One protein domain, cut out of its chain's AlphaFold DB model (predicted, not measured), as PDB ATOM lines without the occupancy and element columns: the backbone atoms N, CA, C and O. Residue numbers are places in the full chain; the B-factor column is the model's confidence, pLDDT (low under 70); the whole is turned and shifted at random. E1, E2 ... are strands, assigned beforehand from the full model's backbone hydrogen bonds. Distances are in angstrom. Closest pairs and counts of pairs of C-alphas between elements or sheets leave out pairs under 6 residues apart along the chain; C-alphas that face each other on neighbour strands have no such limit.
ATOM      1  N   VAL A  47       1.687 -15.428 -37.045       93.31
ATOM      2  CA  VAL A  47       0.689 -16.286 -36.378       93.31
ATOM      3  C   VAL A  47       1.236 -17.038 -35.164       93.31
ATOM      4  O   VAL A  47       0.453 -17.618 -34.422       93.31
ATOM      5  N   GLU A  48       2.556 -17.054 -34.977       94.56
ATOM      6  CA  GLU A  48       3.203 -17.686 -33.824       94.56
ATOM      7  C   GLU A  48       3.203 -16.758 -32.602       94.56
ATOM      8  O   GLU A  48       3.302 -17.234 -31.478       94.56
ATOM      9  N   CYS A  49       3.051 -15.446 -32.808       94.75
ATOM     10  CA  CYS A  49       3.160 -14.433 -31.765       94.75
ATOM     11  C   CYS A  49       1.793 -14.035 -31.202       94.75
ATOM     12  O   CYS A  49       0.853 -13.783 -31.958       94.75
ATOM     13  N   ALA A  50       1.704 -13.873 -29.882       92.38
ATOM     14  CA  ALA A  50       0.503 -13.405 -29.183       92.38
ATOM     15  C   ALA A  50       0.052 -12.026 -29.654       92.38
ATOM     16  O   ALA A  50      -1.143 -11.764 -29.785       92.38
ATOM     17  N   SER A  51       1.021 -11.179 -29.988       90.69
ATOM     18  CA  SER A  51       0.820  -9.849 -30.555       90.69
ATOM     19  C   SER A  51       0.328  -9.858 -32.007       90.69
ATOM     20  O   SER A  51      -0.125  -8.836 -32.521       90.69
ATOM     21  N   GLY A  52       0.458 -10.989 -32.709       92.06
ATOM     22  CA  GLY A  52       0.271 -11.074 -34.155       92.06
ATOM     23  C   GLY A  52       1.388 -10.418 -34.979       92.06
ATOM     24  O   GLY A  52       1.224 -10.264 -36.193       92.06
ATOM     25  N   LEU A  53       2.509 -10.026 -34.361       94.50
ATOM     26  CA  LEU A  53       3.659  -9.434 -35.043       94.50
ATOM     27  C   LEU A  53       4.943 -10.213 -34.735       94.50
ATOM     28  O   LEU A  53       5.435 -10.245 -33.609       94.50
ATOM     29  N   CYS A  54       5.503 -10.793 -35.791       96.38
ATOM     30  CA  CYS A  54       6.832 -11.374 -35.809       96.38
ATOM     31  C   CYS A  54       7.747 -10.466 -36.632       96.38
ATOM     32  O   CYS A  54       7.417 -10.136 -37.775       96.38
ATOM     33  N   ILE A  55       8.912 -10.098 -36.098       94.12
ATOM     34  CA  ILE A  55      10.024  -9.621 -36.925       94.12
ATOM     35  C   ILE A  55      10.846 -10.863 -37.283       94.12
ATOM     36  O   ILE A  55      11.643 -11.310 -36.460       94.12
ATOM     37  N   PRO A  56      10.638 -11.480 -38.461       92.81
ATOM     38  CA  PRO A  56      11.253 -12.764 -38.783       92.81
ATOM     39  C   PRO A  56      12.755 -12.591 -38.962       92.81
ATOM     40  O   PRO A  56      13.182 -11.532 -39.409       92.81
ATOM     41  N   GLY A  57      13.567 -13.623 -38.725       89.75
ATOM     42  CA  GLY A  57      15.017 -13.521 -38.958       89.75
ATOM     43  C   GLY A  57      15.422 -13.351 -40.423       89.75
ATOM     44  O   GLY A  57      16.516 -12.863 -40.717       89.75
ATOM     45  N   TYR A  58      14.513 -13.671 -41.347       86.88
ATOM     46  CA  TYR A  58      14.665 -13.450 -42.780       86.88
ATOM     47  C   TYR A  58      13.396 -12.842 -43.381       86.88
ATOM     48  O   TYR A  58      12.289 -13.301 -43.108       86.88
ATOM     49  N   HIS A  59      13.562 -11.857 -44.262       83.88
ATOM     50  CA  HIS A  59      12.495 -11.280 -45.074       83.88
ATOM     51  C   HIS A  59      12.943 -11.259 -46.539       83.88
ATOM     52  O   HIS A  59      14.029 -10.777 -46.854       83.88
ATOM     53  N   ASP A  60      12.152 -11.862 -47.431       85.62
ATOM     54  CA  ASP A  60      12.464 -12.002 -48.865       85.62
ATOM     55  C   ASP A  60      13.858 -12.590 -49.173       85.62
ATOM     56  O   ASP A  60      14.518 -12.243 -50.153       85.62
ATOM     57  N   GLY A  61      14.317 -13.519 -48.326       81.88
ATOM     58  CA  GLY A  61      15.618 -14.181 -48.466       81.88
ATOM     59  C   GLY A  61      16.817 -13.343 -48.013       81.88
ATOM     60  O   GLY A  61      17.948 -13.821 -48.103       81.88
ATOM     61  N   ALA A  62      16.592 -12.132 -47.498       80.44
ATOM     62  CA  ALA A  62      17.602 -11.320 -46.831       80.44
ATOM     63  C   ALA A  62      17.452 -11.435 -45.302       80.44
ATOM     64  O   ALA A  62      16.323 -11.482 -44.808       80.44
ATOM     65  N   PRO A  63      18.551 -11.498 -44.532       83.88
ATOM     66  CA  PRO A  63      18.473 -11.453 -43.077       83.88
ATOM     67  C   PRO A  63      17.925 -10.091 -42.633       83.88
ATOM     68  O   PRO A  63      18.408  -9.054 -43.087       83.88
ATOM     69  N   THR A  64      16.934 -10.083 -41.741       84.50
ATOM     70  CA  THR A  64      16.402  -8.840 -41.141       84.50
ATOM     71  C   THR A  64      17.293  -8.314 -40.029       84.50
ATOM     72  O   THR A  64      17.179  -7.157 -39.634       84.50
ATOM     73  N   GLY A  65      18.164  -9.185 -39.515       83.75
ATOM     74  CA  GLY A  65      19.013  -8.880 -38.384       83.75
ATOM     75  C   GLY A  65      18.524  -9.344 -37.031       83.75
ATOM     76  O   GLY A  65      19.191  -9.072 -36.046       83.75
ATOM     77  N   TRP A  66      17.415 -10.070 -36.987       91.44
ATOM     78  CA  TRP A  66      16.883 -10.669 -35.771       91.44
ATOM     79  C   TRP A  66      17.148 -12.174 -35.801       91.44
ATOM     80  O   TRP A  66      16.362 -12.890 -36.420       91.44
ATOM     81  N   PRO A  67      18.242 -12.694 -35.205       91.50
ATOM     82  CA  PRO A  67      18.486 -14.135 -35.167       91.50
ATOM     83  C   PRO A  67      17.241 -14.872 -34.666       91.50
ATOM     84  O   PRO A  67      16.675 -14.481 -33.643       91.50
ATOM     85  N   ASP A  68      16.783 -15.849 -35.452       92.94
ATOM     86  CA  ASP A  68      15.579 -16.666 -35.220       92.94
ATOM     87  C   ASP A  68      14.244 -15.902 -35.102       92.94
ATOM     88  O   ASP A  68      13.229 -16.467 -34.698       92.94
ATOM     89  N   GLY A  69      14.234 -14.627 -35.500       94.50
ATOM     90  CA  GLY A  69      13.102 -13.707 -35.408       94.50
ATOM     91  C   GLY A  69      12.685 -13.368 -33.978       94.50
ATOM     92  O   GLY A  69      13.146 -13.972 -33.014       94.50
ATOM     93  N   ILE A  70      11.839 -12.357 -33.802       96.06
ATOM     94  CA  ILE A  70      11.332 -11.952 -32.487       96.06
ATOM     95  C   ILE A  70       9.835 -11.649 -32.534       96.06
ATOM     96  O   ILE A  70       9.372 -10.875 -33.375       96.06
ATOM     97  N   CYS A  71       9.078 -12.262 -31.626       96.81
ATOM     98  CA  CYS A  71       7.727 -11.820 -31.321       96.81
ATOM     99  C   CYS A  71       7.802 -10.493 -30.577       96.81
ATOM    100  O   CYS A  71       8.549 -10.362 -29.611       96.81
ATOM    101  N   THR A  72       7.069  -9.497 -31.050       95.75
ATOM    102  CA  THR A  72       7.057  -8.164 -30.444       95.75
ATOM    103  C   THR A  72       5.718  -7.496 -30.699       95.75
ATOM    104  O   THR A  72       4.969  -7.909 -31.583       95.75
ATOM    105  N   THR A  73       5.428  -6.431 -29.968       94.19
ATOM    106  CA  THR A  73       4.256  -5.581 -30.164       94.19
ATOM    107  C   THR A  73       4.743  -4.165 -30.467       94.19
ATOM    108  O   THR A  73       5.676  -3.702 -29.806       94.19
ATOM    109  N   PRO A  74       4.188  -3.456 -31.468       92.62
ATOM    110  CA  PRO A  74       4.520  -2.054 -31.654       92.62
ATOM    111  C   PRO A  74       4.007  -1.267 -30.448       92.62
ATOM    112  O   PRO A  74       2.858  -1.435 -30.046       92.62
ATOM    113  N   CYS A  75       4.857  -0.420 -29.886       92.31
ATOM    114  CA  CYS A  75       4.533   0.391 -28.721       92.31
ATOM    115  C   CYS A  75       4.591   1.880 -29.072       92.31
ATOM    116  O   CYS A  75       5.279   2.304 -30.002       92.31
ATOM    117  N   GLY A  76       3.796   2.666 -28.357       83.94
ATOM    118  CA  GLY A  76       3.756   4.122 -28.439       83.94
ATOM    119  C   GLY A  76       3.801   4.665 -27.021       83.94
ATOM    120  O   GLY A  76       4.777   4.430 -26.320       83.94
ATOM    121  N   ASP A  77       2.712   5.304 -26.600       72.69
ATOM    122  CA  ASP A  77       2.476   5.623 -25.184       72.69
ATOM    123  C   ASP A  77       1.939   4.403 -24.396       72.69
ATOM    124  O   ASP A  77       1.822   4.449 -23.174       72.69
ATOM    125  N   ASP A  78       1.600   3.308 -25.090       74.81
ATOM    126  CA  ASP A  78       1.108   2.070 -24.480       74.81
ATOM    127  C   ASP A  78       2.232   1.279 -23.789       74.81
ATOM    128  O   ASP A  78       3.339   1.138 -24.319       74.81
ATOM    129  N   ALA A  79       1.916   0.710 -22.622       83.00
ATOM    130  CA  ALA A  79       2.839  -0.119 -21.856       83.00
ATOM    131  C   ALA A  79       3.094  -1.470 -22.546       83.00
ATOM    132  O   ALA A  79       2.167  -2.144 -23.001       83.00
ATOM    133  N   CYS A  80       4.361  -1.882 -22.578       93.62
ATOM    134  CA  CYS A  80       4.750  -3.226 -22.987       93.62
ATOM    135  C   CYS A  80       4.331  -4.276 -21.950       93.62
ATOM    136  O   CYS A  80       4.127  -3.967 -20.775       93.62
ATOM    137  N   THR A  81       4.215  -5.531 -22.388       91.25
ATOM    138  CA  THR A  81       3.950  -6.671 -21.502       91.25
ATOM    139  C   THR A  81       5.035  -6.783 -20.421       91.25
ATOM    140  O   THR A  81       6.185  -6.415 -20.667       91.25
ATOM    141  N   GLU A  82       4.688  -7.292 -19.232       90.00
ATOM    142  CA  GLU A  82       5.634  -7.436 -18.116       90.00
ATOM    143  C   GLU A  82       6.932  -8.130 -18.567       90.00
ATOM    144  O   GLU A  82       6.904  -9.167 -19.233       90.00
ATOM    145  N   GLY A  83       8.078  -7.526 -18.235       90.19
ATOM    146  CA  GLY A  83       9.396  -7.996 -18.667       90.19
ATOM    147  C   GLY A  83       9.853  -7.491 -20.041       90.19
ATOM    148  O   GLY A  83      10.878  -7.962 -20.531       90.19
ATOM    149  N   SER A  84       9.144  -6.544 -20.663       93.81
ATOM    150  CA  SER A  84       9.565  -5.858 -21.892       93.81
ATOM    151  C   SER A  84       9.578  -4.336 -21.728       93.81
ATOM    152  O   SER A  84       8.786  -3.782 -20.974       93.81
ATOM    153  N   GLU A  85      10.447  -3.664 -22.479       93.75
ATOM    154  CA  GLU A  85      10.575  -2.204 -22.522       93.75
ATOM    155  C   GLU A  85      10.237  -1.702 -23.934       93.75
ATOM    156  O   GLU A  85      10.556  -2.358 -24.935       93.75
ATOM    157  N   CYS A  86       9.615  -0.525 -24.030       94.38
ATOM    158  CA  CYS A  86       9.319   0.096 -25.315       94.38
ATOM    159  C   CYS A  86      10.556   0.803 -25.876       94.38
ATOM    160  O   CYS A  86      11.033   1.789 -25.316       94.38
ATOM    161  N   VAL A  87      11.063   0.336 -27.019       90.75
ATOM    162  CA  VAL A  87      12.284   0.874 -27.629       90.75
ATOM    163  C   VAL A  87      12.033   1.312 -29.057       90.75
ATOM    164  O   VAL A  87      11.521   0.559 -29.885       90.75
ATOM    165  N   ARG A  88      12.436   2.546 -29.371       85.56
ATOM    166  CA  ARG A  88      12.350   3.096 -30.724       85.56
ATOM    167  C   ARG A  88      13.510   2.598 -31.583       85.56
ATOM    168  O   ARG A  88      14.660   2.949 -31.342       85.56
ATOM    169  N   LEU A  89      13.185   1.816 -32.609       82.06
ATOM    170  CA  LEU A  89      14.103   1.379 -33.655       82.06
ATOM    171  C   LEU A  89      13.702   2.065 -34.966       82.06
ATOM    172  O   LEU A  89      12.655   1.780 -35.551       82.06
ATOM    173  N   ASP A  90      14.529   3.008 -35.411       82.25
ATOM    174  CA  ASP A  90      14.223   3.931 -36.507       82.25
ATOM    175  C   ASP A  90      12.937   4.749 -36.254       82.25
ATOM    176  O   ASP A  90      12.853   5.523 -35.299       82.25
ATOM    177  N   ALA A  91      11.935   4.626 -37.129       82.19
ATOM    178  CA  ALA A  91      10.687   5.386 -37.071       82.19
ATOM    179  C   ALA A  91       9.565   4.673 -36.294       82.19
ATOM    180  O   ALA A  91       8.464   5.213 -36.191       82.19
ATOM    181  N   VAL A  92       9.815   3.463 -35.782       88.38
ATOM    182  CA  VAL A  92       8.811   2.620 -35.121       88.38
ATOM    183  C   VAL A  92       9.341   2.200 -33.753       88.38
ATOM    184  O   VAL A  92      10.531   1.945 -33.606       88.38
ATOM    185  N   ALA A  93       8.482   2.153 -32.738       91.38
ATOM    186  CA  ALA A  93       8.850   1.613 -31.436       91.38
ATOM    187  C   ALA A  93       8.240   0.225 -31.224       91.38
ATOM    188  O   ALA A  93       7.137  -0.058 -31.693       91.38
ATOM    189  N   TYR A  94       9.008  -0.648 -30.576       94.81
ATOM    190  CA  TYR A  94       8.718  -2.065 -30.382       94.81
ATOM    191  C   TYR A  94       8.962  -2.457 -28.926       94.81
ATOM    192  O   TYR A  94       9.910  -1.974 -28.306       94.81
ATOM    193  N   CYS A  95       8.147  -3.368 -28.403       96.38
ATOM    194  CA  CYS A  95       8.381  -4.001 -27.111       96.38
ATOM    195  C   CYS A  95       9.478  -5.057 -27.234       96.38
ATOM    196  O   CYS A  95       9.302  -6.061 -27.932       96.38
ATOM    197  N   LEU A  96      10.610  -4.830 -26.577       95.19
ATOM    198  CA  LEU A  96      11.734  -5.763 -26.549       95.19
ATOM    199  C   LEU A  96      11.941  -6.297 -25.133       95.19
ATOM    200  O   LEU A  96      11.735  -5.543 -24.185       95.19
ATOM    201  N   PRO A  97      12.399  -7.551 -24.968       94.88
ATOM    202  CA  PRO A  97      12.662  -8.110 -23.648       94.88
ATOM    203  C   PRO A  97      13.625  -7.233 -22.861       94.88
ATOM    204  O   PRO A  97      14.731  -6.947 -23.332       94.88
ATOM    205  N   ALA A  98      13.202  -6.829 -21.668       93.25
ATOM    206  CA  ALA A  98      14.036  -6.103 -20.738       93.25
ATOM    207  C   ALA A  98      15.179  -7.009 -20.265       93.25
ATOM    208  O   ALA A  98      15.031  -8.222 -20.089       93.25
ATOM    209  N   CYS A  99      16.340  -6.417 -20.039       93.81
ATOM    210  CA  CYS A  99      17.492  -7.097 -19.490       93.81
ATOM    211  C   CYS A  99      18.174  -6.203 -18.458       93.81
ATOM    212  O   CYS A  99      18.412  -5.016 -18.663       93.81
ATOM    213  N   ALA A 100      18.534  -6.808 -17.333       84.62
ATOM    214  CA  ALA A 100      19.489  -6.234 -16.399       84.62
ATOM    215  C   ALA A 100      20.860  -6.868 -16.650       84.62
ATOM    216  O   ALA A 100      20.944  -7.965 -17.199       84.62
ATOM    217  N   ALA A 101      21.939  -6.249 -16.162       72.25
ATOM    218  CA  ALA A 101      23.305  -6.779 -16.300       72.25
ATOM    219  C   ALA A 101      23.478  -8.249 -15.834       72.25
ATOM    220  O   ALA A 101      24.467  -8.889 -16.189       72.25
ATOM    221  N   ALA A 102      22.538  -8.782 -15.042       56.50
ATOM    222  CA  ALA A 102      22.540 -10.146 -14.518       56.50
ATOM    223  C   ALA A 102      21.671 -11.159 -15.298       56.50
ATOM    224  O   ALA A 102      21.853 -12.360 -15.094       56.50
ATOM    225  N   VAL A 103      20.746 -10.725 -16.167       74.00
ATOM    226  CA  VAL A 103      19.874 -11.637 -16.931       74.00
ATOM    227  C   VAL A 103      20.421 -11.768 -18.352       74.00
ATOM    228  O   VAL A 103      20.436 -10.779 -19.088       74.00
ATOM    229  N   PRO A 104      20.907 -12.955 -18.759       81.56
ATOM    230  CA  PRO A 104      21.431 -13.136 -20.100       81.56
ATOM    231  C   PRO A 104      20.296 -13.058 -21.120       81.56
ATOM    232  O   PRO A 104      19.275 -13.732 -20.992       81.56
ATOM    233  N   CYS A 105      20.508 -12.262 -22.165       94.00
ATOM    234  CA  CYS A 105      19.692 -12.333 -23.365       94.00
ATOM    235  C   CYS A 105      19.826 -13.713 -24.021       94.00
ATOM    236  O   CYS A 105      20.822 -14.418 -23.823       94.00
ATOM    237  N   ARG A 106      18.817 -14.104 -24.808       93.88
ATOM    238  CA  ARG A 106      18.856 -15.361 -25.568       93.88
ATOM    239  C   ARG A 106      20.072 -15.412 -26.499       93.88
ATOM    240  O   ARG A 106      20.624 -14.377 -26.872       93.88
ATOM    241  N   GLU A 107      20.472 -16.617 -26.900       92.75
ATOM    242  CA  GLU A 107      21.581 -16.795 -27.841       92.75
ATOM    243  C   GLU A 107      21.361 -15.956 -29.110       92.75
ATOM    244  O   GLU A 107      20.263 -15.910 -29.661       92.75
ATOM    245  N   GLY A 108      22.398 -15.232 -29.534       92.25
ATOM    246  CA  GLY A 108      22.310 -14.279 -30.642       92.25
ATOM    247  C   GLY A 108      21.985 -12.837 -30.243       92.25
ATOM    248  O   GLY A 108      21.986 -11.965 -31.111       92.25
ATOM    249  N   TYR A 109      21.730 -12.572 -28.958       94.88
ATOM    250  CA  TYR A 109      21.345 -11.260 -28.438       94.88
ATOM    251  C   TYR A 109      22.280 -10.818 -27.308       94.88
ATOM    252  O   TYR A 109      22.812 -11.634 -26.554       94.88
ATOM    253  N   VAL A 110      22.459  -9.508 -27.173       93.75
ATOM    254  CA  VAL A 110      23.218  -8.856 -26.101       93.75
ATOM    255  C   VAL A 110      22.329  -7.860 -25.368       93.75
ATOM    256  O   VAL A 110      21.404  -7.289 -25.945       93.75
ATOM    257  N   CYS A 111      22.609  -7.659 -24.084       94.12
ATOM    258  CA  CYS A 111      21.879  -6.689 -23.282       94.12
ATOM    259  C   CYS A 111      22.416  -5.279 -23.550       94.12
ATOM    260  O   CYS A 111      23.537  -4.960 -23.143       94.12
ATOM    261  N   SER A 112      21.631  -4.433 -24.220       91.12
ATOM    262  CA  SER A 112      21.926  -3.004 -24.317       91.12
ATOM    263  C   SER A 112      21.502  -2.336 -23.022       91.12
ATOM    264  O   SER A 112      20.311  -2.172 -22.801       91.12
ATOM    265  N   LEU A 113      22.456  -1.946 -22.169       81.38
ATOM    266  CA  LEU A 113      22.173  -1.329 -20.858       81.38
ATOM    267  C   LEU A 113      21.476   0.037 -20.942       81.38
ATOM    268  O   LEU A 113      21.019   0.547 -19.926       81.38
ATOM    269  N   ASP A 114      21.436   0.623 -22.130       80.31
ATOM    270  CA  ASP A 114      20.667   1.813 -22.464       80.31
ATOM    271  C   ASP A 114      19.979   1.497 -23.803       80.31
ATOM    272  O   ASP A 114      20.676   1.375 -24.820       80.31
ATOM    273  N   PRO A 115      18.676   1.155 -23.821       82.62
ATOM    274  CA  PRO A 115      17.658   1.399 -22.784       82.62
ATOM    275  C   PRO A 115      17.379   0.233 -21.803       82.62
ATOM    276  O   PRO A 115      16.364   0.244 -21.122       82.62
ATOM    277  N   GLY A 116      18.227  -0.793 -21.712       91.62
ATOM    278  CA  GLY A 116      18.003  -1.957 -20.834       91.62
ATOM    279  C   GLY A 116      17.242  -3.103 -21.505       91.62
ATOM    280  O   GLY A 116      16.410  -3.742 -20.869       91.62
ATOM    281  N   VAL A 117      17.509  -3.377 -22.788       94.56
ATOM    282  CA  VAL A 117      16.813  -4.420 -23.569       94.56
ATOM    283  C   VAL A 117      17.748  -5.358 -24.319       94.56
ATOM    284  O   VAL A 117      18.884  -5.014 -24.652       94.56
ATOM    285  N   CYS A 118      17.240  -6.541 -24.652       95.62
ATOM    286  CA  CYS A 118      17.921  -7.501 -25.506       95.62
ATOM    287  C   CYS A 118      17.842  -7.110 -26.987       95.62
ATOM    288  O   CYS A 118      16.774  -7.150 -27.598       95.62
ATOM    289  N   VAL A 119      18.997  -6.808 -27.581       93.69
ATOM    290  CA  VAL A 119      19.156  -6.481 -29.009       93.69
ATOM    291  C   VAL A 119      20.039  -7.514 -29.715       93.69
ATOM    292  O   VAL A 119      20.844  -8.168 -29.050       93.69
ATOM    293  N   PRO A 120      19.919  -7.697 -31.042       93.94
ATOM    294  CA  PRO A 120      20.792  -8.604 -31.786       93.94
ATOM    295  C   PRO A 120      22.287  -8.284 -31.619       93.94
ATOM    296  O   PRO A 120      22.696  -7.126 -31.703       93.94
ATOM    297  N   ASP A 121      23.115  -9.315 -31.429       93.50
ATOM    298  CA  ASP A 121      24.573  -9.176 -31.328       93.50
ATOM    299  C   ASP A 121      25.191  -8.905 -32.708       93.50
ATOM    300  O   ASP A 121      25.286  -9.788 -33.570       93.50
ATOM    301  N   CYS A 122      25.675  -7.682 -32.917       93.44
ATOM    302  CA  CYS A 122      26.255  -7.272 -34.194       93.44
ATOM    303  C   CYS A 122      27.542  -8.028 -34.563       93.44
ATOM    304  O   CYS A 122      27.892  -8.128 -35.743       93.44
ATOM    305  N   ARG A 123      28.231  -8.645 -33.593       93.44
ATOM    306  CA  ARG A 123      29.450  -9.442 -33.838       93.44
ATOM    307  C   ARG A 123      29.151 -10.731 -34.590       93.44
ATOM    308  O   ARG A 123      30.053 -11.302 -35.201       93.44
ATOM    309  N   LEU A 124      27.893 -11.167 -34.588       91.38
ATOM    310  CA  LEU A 124      27.424 -12.345 -35.313       91.38
ATOM    311  C   LEU A 124      27.076 -12.043 -36.779       91.38
ATOM    312  O   LEU A 124      26.487 -12.874 -37.466       91.38
ATOM    313  N   GLY A 125      27.481 -10.874 -37.286       83.81
ATOM    314  CA  GLY A 125      27.307 -10.484 -38.685       83.81
ATOM    315  C   GLY A 125      26.031  -9.694 -38.956       83.81
ATOM    316  O   GLY A 125      25.683  -9.502 -40.123       83.81
ATOM    317  N   TRP A 126      25.345  -9.218 -37.912       84.12
ATOM    318  CA  TRP A 126      24.251  -8.272 -38.076       84.12
ATOM    319  C   TRP A 126      24.782  -6.869 -38.402       84.12
ATOM    320  O   TRP A 126      25.709  -6.366 -37.767       84.12
ATOM    321  N   ALA A 127      24.199  -6.241 -39.425       83.06
ATOM    322  CA  ALA A 127      24.534  -4.882 -39.815       83.06
ATOM    323  C   ALA A 127      23.754  -3.885 -38.958       83.06
ATOM    324  O   ALA A 127      22.529  -3.877 -38.976       83.06
ATOM    325  N   CYS A 128      24.472  -2.973 -38.309       84.00
ATOM    326  CA  CYS A 128      23.923  -1.899 -37.486       84.00
ATOM    327  C   CYS A 128      23.136  -0.812 -38.264       84.00
ATOM    328  O   CYS A 128      22.907   0.282 -37.757       84.00
ATOM    329  N   GLY A 129      22.757  -1.067 -39.518       82.12
ATOM    330  CA  GLY A 129      22.293  -0.038 -40.446       82.12
ATOM    331  C   GLY A 129      23.408   0.925 -40.874       82.12
ATOM    332  O   GLY A 129      24.590   0.697 -40.618       82.12
ATOM    333  N   ASP A 130      23.028   2.008 -41.556       79.94
ATOM    334  CA  ASP A 130      23.979   2.972 -42.135       79.94
ATOM    335  C   ASP A 130      24.527   3.986 -41.113       79.94
ATOM    336  O   ASP A 130      25.533   4.649 -41.370       79.94
ATOM    337  N   ALA A 131      23.856   4.139 -39.967       75.25
ATOM    338  CA  ALA A 131      24.157   5.181 -38.983       75.25
ATOM    339  C   ALA A 131      24.991   4.694 -37.789       75.25
ATOM    340  O   ALA A 131      25.615   5.510 -37.114       75.25
ATOM    341  N   LEU A 132      25.008   3.389 -37.515       83.19
ATOM    342  CA  LEU A 132      25.628   2.815 -36.323       83.19
ATOM    343  C   LEU A 132      26.794   1.889 -36.720       83.19
ATOM    344  O   LEU A 132      26.871   1.372 -37.834       83.19
ATOM    345  N   SER A 133      27.730   1.679 -35.800       88.69
ATOM    346  CA  SER A 133      28.870   0.780 -35.930       88.69
ATOM    347  C   SER A 133      28.834  -0.264 -34.823       88.69
ATOM    348  O   SER A 133      28.447   0.021 -33.690       88.69
ATOM    349  N   CYS A 134      29.233  -1.485 -35.167       91.44
ATOM    350  CA  CYS A 134      29.275  -2.581 -34.217       91.44
ATOM    351  C   CYS A 134      30.425  -2.372 -33.229       91.44
ATOM    352  O   CYS A 134      31.592  -2.376 -33.635       91.44
ATOM    353  N   ASP A 135      30.113  -2.207 -31.945       88.81
ATOM    354  CA  ASP A 135      31.131  -2.212 -30.903       88.81
ATOM    355  C   ASP A 135      31.625  -3.650 -30.694       88.81
ATOM    356  O   ASP A 135      30.896  -4.550 -30.278       88.81
ATOM    357  N   ALA A 136      32.898  -3.882 -31.015       89.88
ATOM    358  CA  ALA A 136      33.499  -5.205 -30.934       89.88
ATOM    359  C   ALA A 136      33.597  -5.744 -29.495       89.88
ATOM    360  O   ALA A 136      33.742  -6.958 -29.316       89.88
ATOM    361  N   ALA A 137      33.553  -4.879 -28.477       87.75
ATOM    362  CA  ALA A 137      33.693  -5.279 -27.083       87.75
ATOM    363  C   ALA A 137      32.410  -5.920 -26.542       87.75
ATOM    364  O   ALA A 137      32.464  -7.019 -25.985       87.75
ATOM    365  N   ASP A 138      31.263  -5.272 -26.738       89.88
ATOM    366  CA  ASP A 138      29.984  -5.702 -26.164       89.88
ATOM    367  C   ASP A 138      28.975  -6.227 -27.192       89.88
ATOM    368  O   ASP A 138      28.025  -6.897 -26.800       89.88
ATOM    369  N   GLY A 139      29.216  -6.033 -28.489       92.00
ATOM    370  CA  GLY A 139      28.328  -6.492 -29.555       92.00
ATOM    371  C   GLY A 139      27.081  -5.641 -29.749       92.00
ATOM    372  O   GLY A 139      26.150  -6.077 -30.427       92.00
ATOM    373  N   ILE A 140      27.062  -4.431 -29.187       90.62
ATOM    374  CA  ILE A 140      25.974  -3.471 -29.352       90.62
ATOM    375  C   ILE A 140      26.273  -2.569 -30.554       90.62
ATOM    376  O   ILE A 140      27.397  -2.101 -30.758       90.62
ATOM    377  N   CYS A 141      25.247  -2.280 -31.350       87.38
ATOM    378  CA  CYS A 141      25.326  -1.249 -32.376       87.38
ATOM    379  C   CYS A 141      25.246   0.134 -31.743       87.38
ATOM    380  O   CYS A 141      24.190   0.556 -31.279       87.38
ATOM    381  N   LYS A 142      26.369   0.848 -31.741       85.75
ATOM    382  CA  LYS A 142      26.478   2.202 -31.195       85.75
ATOM    383  C   LYS A 142      26.659   3.188 -32.329       85.75
ATOM    384  O   LYS A 142      27.174   2.833 -33.384       85.75
TER     385      LYS A 142
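This is residues 47 to 142 of the 593 residues of an uncharacterized protein of Deltaproteobacteria bacterium HGW-Deltaproteobacteria-14 (UniProt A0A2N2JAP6). Little regular structure is seen: mostly loops, with two small strand hairpins, E1-E2 and E3-E4, that come near each other through E4. Long looped stretches, residues 47 to 83 and 121 to 142, precede and follow them. The 96 printed residues have no named helix and four named strands, E1 to E4 in order, in two antiparallel sheets; the class is all strand, with 20 residues in named elements. The whole is compact, radius of gyration of the C-alphas 12.9 A, spanning 35 by 33 by 25 A.

Look first at E1, residues 84 to 89, and E2, residues 92 to 97, an antiparallel hairpin at 146 degrees; N 87 and O 94 are 2.9 A apart, within hydrogen-bond range. Next, E3, residues 109 to 112, and E4, residues 117 to 120, form an antiparallel hairpin at 136 degrees, with N 110 and O 119 within hydrogen-bond range at 2.8 A. The closest C-alphas of E2 and E4, Pro 97 and Val 117, are 5.6 A apart.

Find C-alpha 84 at (9.565, -5.858, -21.892); E1 runs 14.5 A, E2 16.2 A, E3 9.2 A and E4 10.0 A, to C-alpha 120 at (20.792, -8.604, -31.786).

The printed part has no cut; the E2 to E3 link is long, and residue 102 has pLDDT under 70.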